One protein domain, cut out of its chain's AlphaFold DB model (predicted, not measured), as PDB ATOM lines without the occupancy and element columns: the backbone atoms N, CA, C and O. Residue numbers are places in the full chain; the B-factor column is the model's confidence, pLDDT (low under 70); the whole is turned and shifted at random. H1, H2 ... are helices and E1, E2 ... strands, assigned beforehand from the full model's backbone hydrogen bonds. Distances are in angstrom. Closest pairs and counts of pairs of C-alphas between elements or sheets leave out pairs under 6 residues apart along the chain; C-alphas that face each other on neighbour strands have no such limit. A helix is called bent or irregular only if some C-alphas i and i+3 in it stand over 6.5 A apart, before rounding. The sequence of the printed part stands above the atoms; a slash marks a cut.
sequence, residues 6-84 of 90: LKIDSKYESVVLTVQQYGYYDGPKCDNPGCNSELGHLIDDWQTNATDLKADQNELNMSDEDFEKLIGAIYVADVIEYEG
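This is residues 6 to 84 of the 90 residues of an uncharacterized protein of Latilactobacillus curvatus (UniProt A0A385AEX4). Four helices pack together at mostly crossed angles, with H1 in contact with the other three, and a small sheet of two strands, E1 beside E2, lies at one side of this cluster. The first and the last named element of the printed part pair in that sheet. The printed part has 79 residues with four named helices and two named strands, in the order E1, H1, H2, H3, H4, E2; the strands are parallel and the class is mostly helix. The whole is compact, with a radius of gyration of the C-alphas of 11.9 A and spans of 33 by 31 by 19 A.

Begin at the sheet, where E1, residues 6 to 9, and E2, residues 79 to 83, are parallel at 31 degrees; look for N 6 and O 79, 2.9 A apart, and N 83 and O 8, 2.8 A apart, both within hydrogen-bond range. With H1, residues 10 to 22, H2, residues 34 to 47, H3, residues 53 to 59, and H4, residues 64 to 75, between them, these strands form a strand-helix-strand unit, two parallel neighbour strands with helices between. The closest C-alphas of H1 and E2 are those of Ser 10 and Tyr 82, 5.5 A apart. H1 touches H4 with its residues 15 to 20 alone, closest at the C-alphas of Val 19 and Tyr 75, 6.2 A, at a steep tilt of 68 degrees, only just short of about perpendicular. H1 touches H3 at the C-alphas of Val 15 and Leu 53, 6.3 A, at a shallow tilt of 13 degrees, opposite ways. H1 touches H2 at the C-alphas of Tyr 22 and Glu 38, 6.4 A, at a steep tilt of 57 degrees. H2 and H3 only just touch, with 3 pairs of C-alphas within 8 A, and only at the corner, where the C-alphas of Trp 46 and Leu 53 are 5.6 A apart. H2 and E2 are apart. Every O i to N i+4 pair is within hydrogen-bond range in H2, H3 and H4; in H1 6 of 9 are.

Find C-alpha 6 at (135.451, 161.448, 164.248), where E1 begins its 10.0 A. H1 spans 19.8 A and is irregular, with C-alphas 11 and 14 7.6 A apart. H2 starts from C-alpha 34 at (127.175, 166.900, 183.680) and spans 20.0 A; H3 spans 9.7 A and H4 16.1 A. E2 spans 12.8 A to C-alpha 83 at (142.412, 155.823, 159.820).

The two C-alphas farthest apart are those of Pro 33 and Gly 84, 35.1 A. The printed part has no cut. The link from H1 to H2 is long, with 11 residues; the other links are tight. The mean pLDDT of the printed part is 84.3; look for values under 70 at residues 23 to 35 and at residue 84.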
ATOM      1  N   LEU A   6     134.076 160.978 164.333       89.56
ATOM      2  CA  LEU A   6     135.451 161.448 164.248       89.56
ATOM      3  C   LEU A   6     136.313 160.382 163.579       89.56
ATOM      4  O   LEU A   6     136.410 159.252 164.054       89.56
ATOM      5  N   LYS A   7     136.955 160.767 162.477       92.25
ATOM      6  CA  LYS A   7     138.028 159.986 161.869       92.25
ATOM      7  C   LYS A   7     139.360 160.487 162.391       92.25
ATOM      8  O   LYS A   7     139.606 161.692 162.355       92.25
ATOM      9  N   ILE A   8     140.185 159.579 162.892       92.12
ATOM     10  CA  ILE A   8     141.432 159.933 163.566       92.12
ATOM     11  C   ILE A   8     142.526 158.904 163.281       92.12
ATOM     12  O   ILE A   8     142.247 157.723 163.115       92.12
ATOM     13  N   ASP A   9     143.779 159.340 163.210       93.19
ATOM     14  CA  ASP A   9     144.922 158.439 163.033       93.19
ATOM     15  C   ASP A   9     145.092 157.517 164.257       93.19
ATOM     16  O   ASP A   9     144.943 157.943 165.404       93.19
ATOM     17  N   SER A  10     145.448 156.256 164.006       91.00
ATOM     18  CA  SER A  10     145.821 155.265 165.027       91.00
ATOM     19  C   SER A  10     146.824 155.761 166.076       91.00
ATOM     20  O   SER A  10     146.757 155.345 167.227       91.00
ATOM     21  N   LYS A  11     147.719 156.698 165.733       92.31
ATOM     22  CA  LYS A  11     148.707 157.231 166.687       92.31
ATOM     23  C   LYS A  11     148.086 157.966 167.883       92.31
ATOM     24  O   LYS A  11     148.776 158.207 168.865       92.31
ATOM     25  N   TYR A  12     146.808 158.337 167.797       93.81
ATOM     26  CA  TYR A  12     146.064 158.996 168.871       93.81
ATOM     27  C   TYR A  12     145.255 158.013 169.734       93.81
ATOM     28  O   TYR A  12     144.462 158.445 170.564       93.81
ATOM     29  N   GLU A  13     145.415 156.698 169.546       91.62
ATOM     30  CA  GLU A  13     144.650 155.673 170.268       91.62
ATOM     31  C   GLU A  13     144.763 155.804 171.795       91.62
ATOM     32  O   GLU A  13     143.736 155.754 172.468       91.62
ATOM     33  N   SER A  14     145.961 156.070 172.331       92.75
ATOM     34  CA  SER A  14     146.174 156.300 173.774       92.75
ATOM     35  C   SER A  14     145.327 157.465 174.309       92.75
ATOM     36  O   SER A  14     144.599 157.324 175.298       92.75
ATOM     37  N   VAL A  15     145.319 158.584 173.575       93.88
ATOM     38  CA  VAL A  15     144.512 159.769 173.902       93.88
ATOM     39  C   VAL A  15     143.028 159.418 173.876       93.88
ATOM     40  O   VAL A  15     142.295 159.774 174.796       93.88
ATOM     41  N   VAL A  16     142.575 158.684 172.853       91.94
ATOM     42  CA  VAL A  16     141.174 158.253 172.742       91.94
ATOM     43  C   VAL A  16     140.764 157.398 173.937       91.94
ATOM     44  O   VAL A  16     139.728 157.672 174.538       91.94
ATOM     45  N   LEU A  17     141.574 156.404 174.307       89.69
ATOM     46  CA  LEU A  17     141.287 155.519 175.435       89.69
ATOM     47  C   LEU A  17     141.209 156.287 176.755       89.69
ATOM     48  O   LEU A  17     140.311 156.025 177.552       89.69
ATOM     49  N   THR A  18     142.105 157.250 176.973       89.88
ATOM     50  CA  THR A  18     142.102 158.065 178.192       89.88
ATOM     51  C   THR A  18     140.890 158.993 178.238       89.88
ATOM     52  O   THR A  18     140.171 159.011 179.232       89.88
ATOM     53  N   VAL A  19     140.579 159.702 177.148       89.81
ATOM     54  CA  VAL A  19     139.401 160.587 177.074       89.81
ATOM     55  C   VAL A  19     138.093 159.798 177.240       89.81
ATOM     56  O   VAL A  19     137.171 160.257 177.913       89.81
ATOM     57  N   GLN A  20     138.011 158.580 176.695       82.81
ATOM     58  CA  GLN A  20     136.847 157.704 176.855       82.81
ATOM     59  C   GLN A  20     136.626 157.210 178.289       82.81
ATOM     60  O   GLN A  20     135.532 156.740 178.569       82.81
ATOM     61  N   GLN A  21     137.602 157.319 179.197       82.00
ATOM     62  CA  GLN A  21     137.388 157.021 180.622       82.00
ATOM     63  C   GLN A  21     136.621 158.137 181.347       82.00
ATOM     64  O   GLN A  21     135.966 157.866 182.352       82.00
ATOM     65  N   TYR A  22     136.685 159.368 180.829       75.88
ATOM     66  CA  TYR A  22     135.922 160.520 181.322       75.88
ATOM     67  C   TYR A  22     134.515 160.560 180.718       75.88
ATOM     68  O   TYR A  22     133.559 161.009 181.350       75.88
ATOM     69  N   GLY A  23     134.362 160.037 179.499       62.09
ATOM     70  CA  GLY A  23     133.056 159.651 178.983       62.09
ATOM     71  C   GLY A  23     132.538 158.448 179.772       62.09
ATOM     72  O   GLY A  23     133.248 157.469 179.963       62.09
ATOM     73  N   TYR A  24     131.294 158.476 180.246       55.72
ATOM     74  CA  TYR A  24     130.672 157.271 180.802       55.72
ATOM     75  C   TYR A  24     130.854 156.108 179.807       55.72
ATOM     76  O   TYR A  24     130.662 156.313 178.613       55.72
ATOM     77  N   TYR A  25     131.198 154.912 180.300       48.03
ATOM     78  CA  TYR A  25     131.544 153.664 179.577       48.03
ATOM     79  C   TYR A  25     130.638 153.247 178.378       48.03
ATOM     80  O   TYR A  25     130.951 152.276 177.695       48.03
ATOM     81  N   ASP A  26     129.543 153.969 178.108       52.88
ATOM     82  CA  ASP A  26     128.590 153.815 176.997       52.88
ATOM     83  C   ASP A  26     128.641 154.972 175.959       52.88
ATOM     84  O   ASP A  26     127.718 155.129 175.154       52.88
ATOM     85  N   GLY A  27     129.694 155.796 175.969       48.66
ATOM     86  CA  GLY A  27     129.923 156.892 175.019       48.66
ATOM     87  C   GLY A  27     129.520 158.283 175.540       48.66
ATOM     88  O   GLY A  27     128.817 158.401 176.551       48.66
ATOM     89  N   PRO A  28     129.970 159.366 174.879       47.34
ATOM     90  CA  PRO A  28     129.759 160.720 175.373       47.34
ATOM     91  C   PRO A  28     128.311 161.173 175.188       47.34
ATOM     92  O   PRO A  28     127.874 161.582 174.118       47.34
ATOM     93  N   LYS A  29     127.540 161.137 176.274       54.34
ATOM     94  CA  LYS A  29     126.178 161.682 176.322       54.34
ATOM     95  C   LYS A  29     126.241 163.170 176.638       54.34
ATOM     96  O   LYS A  29     126.042 163.600 177.775       54.34
ATOM     97  N   CYS A  30     126.584 163.965 175.625       57.50
ATOM     98  CA  CYS A  30     126.702 165.417 175.754       57.50
ATOM     99  C   CYS A  30     125.356 166.161 175.659       57.50
ATOM    100  O   CYS A  30     125.254 167.267 175.135       57.50
ATOM    101  N   ASP A  31     124.302 165.536 176.181       58.22
ATOM    102  CA  ASP A  31     122.932 166.036 176.266       58.22
ATOM    103  C   ASP A  31     122.509 166.392 177.707       58.22
ATOM    104  O   ASP A  31     121.398 166.882 177.914       58.22
ATOM    105  N   ASN A  32     123.393 166.219 178.702       57.84
ATOM    106  CA  ASN A  32     123.114 166.499 180.116       57.84
ATOM    107  C   ASN A  32     124.103 167.533 180.710       57.84
ATOM    108  O   ASN A  32     125.273 167.537 180.321       57.84
ATOM    109  N   PRO A  33     123.714 168.376 181.695       59.19
ATOM    110  CA  PRO A  33     124.587 169.396 182.295       59.19
ATOM    111  C   PRO A  33     125.892 168.862 182.909       59.19
ATOM    112  O   PRO A  33     126.847 169.620 183.053       59.19
ATOM    113  N   GLY A  34     125.950 167.566 183.235       62.88
ATOM    114  CA  GLY A  34     127.175 166.900 183.680       62.88
ATOM    115  C   GLY A  34     128.277 166.849 182.614       62.88
ATOM    116  O   GLY A  34     129.443 166.825 182.982       62.88
ATOM    117  N   CYS A  35     127.947 166.931 181.315       69.00
ATOM    118  CA  CYS A  35     128.937 166.828 180.233       69.00
ATOM    119  C   CYS A  35     130.002 167.935 180.298       69.00
ATOM    120  O   CYS A  35     131.185 167.670 180.099       69.00
ATOM    121  N   ASN A  36     129.594 169.165 180.623       70.31
ATOM    122  CA  ASN A  36     130.523 170.290 180.751       70.31
ATOM    123  C   ASN A  36     131.405 170.170 182.003       70.31
ATOM    124  O   ASN A  36     132.532 170.653 181.993       70.31
ATOM    125  N   SER A  37     130.897 169.536 183.068       76.81
ATOM    126  CA  SER A  37     131.669 169.301 184.294       76.81
ATOM    127  C   SER A  37     132.780 168.288 184.045       76.81
ATOM    128  O   SER A  37     133.921 168.541 184.403       76.81
ATOM    129  N   GLU A  38     132.465 167.179 183.374       82.44
ATOM    130  CA  GLU A  38     133.438 166.119 183.079       82.44
ATOM    131  C   GLU A  38     134.476 166.546 182.030       82.44
ATOM    132  O   GLU A  38     135.650 166.213 182.168       82.44
ATOM    133  N   LEU A  39     134.097 167.364 181.036       84.62
ATOM    134  CA  LEU A  39     135.077 167.988 180.139       84.62
ATOM    135  C   LEU A  39     136.020 168.925 180.909       84.62
ATOM    136  O   LEU A  39     137.217 168.947 180.641       84.62
ATOM    137  N   GLY A  40     135.488 169.681 181.874       85.62
ATOM    138  CA  GLY A  40     136.297 170.506 182.771       85.62
ATOM    139  C   GLY A  40     137.285 169.669 183.585       85.62
ATOM    140  O   GLY A  40     138.470 169.979 183.591       85.62
ATOM    141  N   HIS A  41     136.825 168.568 184.188       88.00
ATOM    142  CA  HIS A  41     137.686 167.637 184.925       88.00
ATOM    143  C   HIS A  41     138.778 167.025 184.045       88.00
ATOM    144  O   HIS A  41     139.935 167.000 184.449       88.00
ATOM    145  N   LEU A  42     138.442 166.602 182.825       90.31
ATOM    146  CA  LEU A  42     139.408 166.099 181.849       90.31
ATOM    147  C   LEU A  42     140.506 167.130 181.540       90.31
ATOM    148  O   LEU A  42     141.690 166.789 181.513       90.31
ATOM    149  N   ILE A  43     140.120 168.387 181.304       91.50
ATOM    150  CA  ILE A  43     141.063 169.473 181.013       91.50
ATOM    151  C   ILE A  43     141.935 169.769 182.239       91.50
ATOM    152  O   ILE A  43     143.155 169.874 182.101       91.50
ATOM    153  N   ASP A  44     141.338 169.855 183.427       92.44
ATOM    154  CA  ASP A  44     142.057 170.098 184.680       92.44
ATOM    155  C   ASP A  44     143.065 168.974 184.970       92.44
ATOM    156  O   ASP A  44     144.223 169.240 185.302       92.44
ATOM    157  N   ASP A  45     142.665 167.717 184.793       91.31
ATOM    158  CA  ASP A  45     143.516 166.552 185.029       91.31
ATOM    159  C   ASP A  45     144.664 166.468 184.015       91.31
ATOM    160  O   ASP A  45     145.795 166.130 184.374       91.31
ATOM    161  N   TRP A  46     144.420 166.831 182.754       93.75
ATOM    162  CA  TRP A  46     145.483 166.989 181.762       93.75
ATOM    163  C   TRP A  46     146.469 168.102 182.154       93.75
ATOM    164  O   TRP A  46     147.684 167.883 182.143       93.75
ATOM    165  N   GLN A  47     145.980 169.283 182.547       92.94
ATOM    166  CA  GLN A  47     146.827 170.430 182.908       92.94
ATOM    167  C   GLN A  47     147.622 170.209 184.200       92.94
ATOM    168  O   GLN A  47     148.746 170.699 184.332       92.94
ATOM    169  N   THR A  48     147.061 169.456 185.145       92.56
ATOM    170  CA  THR A  48     147.702 169.115 186.424       92.56
ATOM    171  C   THR A  48     148.533 167.834 186.362       92.56
ATOM    172  O   THR A  48     149.153 167.470 187.364       92.56
ATOM    173  N   ASN A  49     148.620 167.191 185.189       90.38
ATOM    174  CA  ASN A  49     149.378 165.957 184.967       90.38
ATOM    175  C   ASN A  49     148.879 164.791 185.852       90.38
ATOM    176  O   ASN A  49     149.672 163.979 186.333       90.38
ATOM    177  N   ALA A  50     147.565 164.742 186.092       83.44
ATOM    178  CA  ALA A  50     146.868 163.677 186.816       83.44
ATOM    179  C   ALA A  50     146.493 162.482 185.915       83.44
ATOM    180  O   ALA A  50     146.108 161.429 186.418       83.44
ATOM    181  N   THR A  51     146.648 162.633 184.598       85.12
ATOM    182  CA  THR A  51     146.468 161.591 183.575       85.12
ATOM    183  C   THR A  51     147.706 161.461 182.694       85.12
ATOM    184  O   THR A  51     148.568 162.345 182.665       85.12
ATOM    185  N   ASP A  52     147.750 160.394 181.894       90.12
ATOM    186  CA  ASP A  52     148.796 160.175 180.888       90.12
ATOM    187  C   ASP A  52     148.700 161.150 179.697       90.12
ATOM    188  O   ASP A  52     149.628 161.249 178.895       90.12
ATOM    189  N   LEU A  53     147.639 161.965 179.615       93.88
ATOM    190  CA  LEU A  53     147.402 162.901 178.511       93.88
ATOM    191  C   LEU A  53     148.533 163.910 178.310       93.88
ATOM    192  O   LEU A  53     148.810 164.310 177.182       93.88
ATOM    193  N   LYS A  54     149.213 164.332 179.381       94.62
ATOM    194  CA  LYS A  54     150.357 165.242 179.239       94.62
ATOM    195  C   LYS A  54     151.580 164.525 178.662       94.62
ATOM    196  O   LYS A  54     152.341 165.138 177.915       94.62
ATOM    197  N   ALA A  55     151.765 163.242 178.976       94.44
ATOM    198  CA  ALA A  55     152.798 162.420 178.356       94.44
ATOM    199  C   ALA A  55     152.481 162.195 176.870       94.44
ATOM    200  O   ALA A  55     153.327 162.510 176.033       94.44
ATOM    201  N   ASP A  56     151.247 161.803 176.543       95.19
ATOM    202  CA  ASP A  56     150.778 161.647 175.161       95.19
ATOM    203  C   ASP A  56     150.964 162.943 174.349       95.19
ATOM    204  O   ASP A  56     151.466 162.920 173.225       95.19
ATOM    205  N   GLN A  57     150.617 164.101 174.922       97.12
ATOM    206  CA  GLN A  57     150.824 165.402 174.282       97.12
ATOM    207  C   GLN A  57     152.297 165.639 173.925       97.12
ATOM    208  O   GLN A  57     152.607 166.092 172.817       97.12
ATOM    209  N   ASN A  58     153.197 165.364 174.872       95.31
ATOM    210  CA  ASN A  58     154.631 165.554 174.687       95.31
ATOM    211  C   ASN A  58     155.182 164.601 173.619       95.31
ATOM    212  O   ASN A  58     155.976 165.025 172.779       95.31
ATOM    213  N   GLU A  59     154.739 163.342 173.609       95.88
ATOM    214  CA  GLU A  59     155.125 162.345 172.603       95.88
ATOM    215  C   GLU A  59     154.636 162.718 171.198       95.88
ATOM    216  O   GLU A  59     155.361 162.554 170.213       95.88
ATOM    217  N   LEU A  60     153.435 163.290 171.102       95.44
ATOM    218  CA  LEU A  60     152.859 163.785 169.853       95.44
ATOM    219  C   LEU A  60     153.434 165.146 169.420       95.44
ATOM    220  O   LEU A  60     153.145 165.594 168.308       95.44
ATOM    221  N   ASN A  61     154.252 165.790 170.264       96.50
ATOM    222  CA  ASN A  61     154.828 167.119 170.054       96.50
ATOM    223  C   ASN A  61     153.759 168.166 169.672       96.50
ATOM    224  O   ASN A  61     153.923 168.932 168.718       96.50
ATOM    225  N   MET A  62     152.633 168.155 170.392       96.62
ATOM    226  CA  MET A  62     151.490 169.037 170.143       96.62
ATOM    227  C   MET A  62     151.488 170.251 171.071       96.62
ATOM    228  O   MET A  62     151.817 170.159 172.256       96.62
ATOM    229  N   SER A  63     151.065 171.399 170.537       97.12
ATOM    230  CA  SER A  63     150.798 172.585 171.350       97.12
ATOM    231  C   SER A  63     149.638 172.325 172.319       97.12
ATOM    232  O   SER A  63     148.796 171.468 172.050       97.12
ATOM    233  N   ASP A  64     149.577 173.065 173.431       95.50
ATOM    234  CA  ASP A  64     148.439 172.964 174.359       95.50
ATOM    235  C   ASP A  64     147.116 173.247 173.625       95.50
ATOM    236  O   ASP A  64     146.157 172.504 173.780       95.50
ATOM    237  N   GLU A  65     147.088 174.251 172.743       96.25
ATOM    238  CA  GLU A  65     145.889 174.614 171.979       96.25
ATOM    239  C   GLU A  65     145.415 173.487 171.045       96.25
ATOM    240  O   GLU A  65     144.221 173.189 170.971       96.25
ATOM    241  N   ASP A  66     146.331 172.852 170.310       96.75
ATOM    242  CA  ASP A  66     145.973 171.763 169.396       96.75
ATOM    243  C   ASP A  66     145.571 170.502 170.158       96.75
ATOM    244  O   ASP A  66     144.688 169.762 169.718       96.75
ATOM    245  N   PHE A  67     146.209 170.255 171.302       96.69
ATOM    246  CA  PHE A  67     145.896 169.109 172.138       96.69
ATOM    247  C   PHE A  67     144.546 169.277 172.844       96.69
ATOM    248  O   PHE A  67     143.753 168.340 172.856       96.69
ATOM    249  N   GLU A  68     144.217 170.481 173.320       95.31
ATOM    250  CA  GLU A  68     142.897 170.804 173.875       95.31
ATOM    251  C   GLU A  68     141.781 170.600 172.833       95.31
ATOM    252  O   GLU A  68     140.742 169.994 173.110       95.31
ATOM    253  N   LYS A  69     142.011 171.031 171.584       94.44
ATOM    254  CA  LYS A  69     141.076 170.772 170.476       94.44
ATOM    255  C   LYS A  69     140.919 169.280 170.198       94.44
ATOM    256  O   LYS A  69     139.807 168.835 169.914       94.44
ATOM    257  N   LEU A  70     142.010 168.517 170.265       94.62
ATOM    258  CA  LEU A  70     141.994 167.071 170.067       94.62
ATOM    259  C   LEU A  70     141.152 166.371 171.142       94.62
ATOM    260  O   LEU A  70     140.227 165.639 170.791       94.62
ATOM    261  N   ILE A  71     141.432 166.614 172.427       92.94
ATOM    262  CA  ILE A  71     140.674 165.999 173.529       92.94
ATOM    263  C   ILE A  71     139.201 166.409 173.470       92.94
ATOM    264  O   ILE A  71     138.334 165.555 173.620       92.94
ATOM    265  N   GLY A  72     138.903 167.674 173.147       89.94
ATOM    266  CA  GLY A  72     137.534 168.161 172.996       89.94
ATOM    267  C   GLY A  72     136.795 167.481 171.843       89.94
ATOM    268  O   GLY A  72     135.650 167.067 172.007       89.94
ATOM    269  N   ALA A  73     137.452 167.306 170.693       90.44
ATOM    270  CA  ALA A  73     136.873 166.618 169.540       90.44
ATOM    271  C   ALA A  73     136.595 165.135 169.823       90.44
ATOM    272  O   ALA A  73     135.537 164.637 169.442       90.44
ATOM    273  N   ILE A  74     137.516 164.439 170.502       90.81
ATOM    274  CA  ILE A  74     137.320 163.046 170.927       90.81
ATOM    275  C   ILE A  74     136.166 162.963 171.928       90.81
ATOM    276  O   ILE A  74     135.296 162.106 171.796       90.81
ATOM    277  N   TYR A  75     136.140 163.871 172.901       87.94
ATOM    278  CA  TYR A  75     135.167 163.869 173.983       87.94
ATOM    279  C   TYR A  75     133.727 164.063 173.497       87.94
ATOM    280  O   TYR A  75     132.814 163.504 174.088       87.94
ATOM    281  N   VAL A  76     133.489 164.811 172.415       85.00
ATOM    282  CA  VAL A  76     132.131 165.019 171.869       85.00
ATOM    283  C   VAL A  76     131.740 164.027 170.766       85.00
ATOM    284  O   VAL A  76     130.626 164.107 170.250       85.00
ATOM    285  N   ALA A  77     132.637 163.128 170.351       86.50
ATOM    286  CA  ALA A  77     132.385 162.221 169.236       86.50
ATOM    287  C   ALA A  77     131.607 160.970 169.671       86.50
ATOM    288  O   ALA A  77     132.054 160.205 170.522       86.50
ATOM    289  N   ASP A  78     130.479 160.701 169.013       81.56
ATOM    290  CA  ASP A  78     129.678 159.491 169.233       81.56
ATOM    291  C   ASP A  78     130.369 158.226 168.698       81.56
ATOM    292  O   ASP A  78     130.159 157.124 169.204       81.56
ATOM    293  N   VAL A  79     131.161 158.366 167.630       86.25
ATOM    294  CA  VAL A  79     131.861 157.254 166.974       86.25
ATOM    295  C   VAL A  79     133.276 157.679 166.609       86.25
ATOM    296  O   VAL A  79     133.459 158.660 165.886       86.25
ATOM    297  N   ILE A  80     134.260 156.893 167.044       88.56
ATOM    298  CA  ILE A  80     135.660 157.013 166.629       88.56
ATOM    299  C   ILE A  80     135.954 155.961 165.557       88.56
ATOM    300  O   ILE A  80     135.756 154.767 165.774       88.56
ATOM    301  N   GLU A  81     136.429 156.398 164.394       90.44
ATOM    302  CA  GLU A  81     136.891 155.536 163.305       90.44
ATOM    303  C   GLU A  81     138.396 155.776 163.100       90.44
ATOM    304  O   GLU A  81     138.815 156.891 162.783       90.44
ATOM    305  N   TYR A  82     139.220 154.739 163.270       87.75
ATOM    306  CA  TYR A  82     140.665 154.870 163.076       87.75
ATOM    307  C   TYR A  82     141.045 154.805 161.595       87.75
ATOM    308  O   TYR A  82     140.734 153.839 160.892       87.75
ATOM    309  N   GLU A  83     141.765 155.819 161.125       81.62
ATOM    310  CA  GLU A  83     142.412 155.823 159.820       81.62
ATOM    311  C   GLU A  83     143.786 155.150 159.930       81.62
ATOM    312  O   GLU A  83     144.581 155.460 160.817       81.62
ATOM    313  N   GLY A  84     144.069 154.215 159.018       60.69
ATOM    314  CA  GLY A  84     145.396 153.607 158.908       60.69
ATOM    315  C   GLY A  84     145.627 152.321 159.707       60.69
ATOM    316  O   GLY A  84     146.716 152.129 160.233       60.69
TER     317      GLY A  84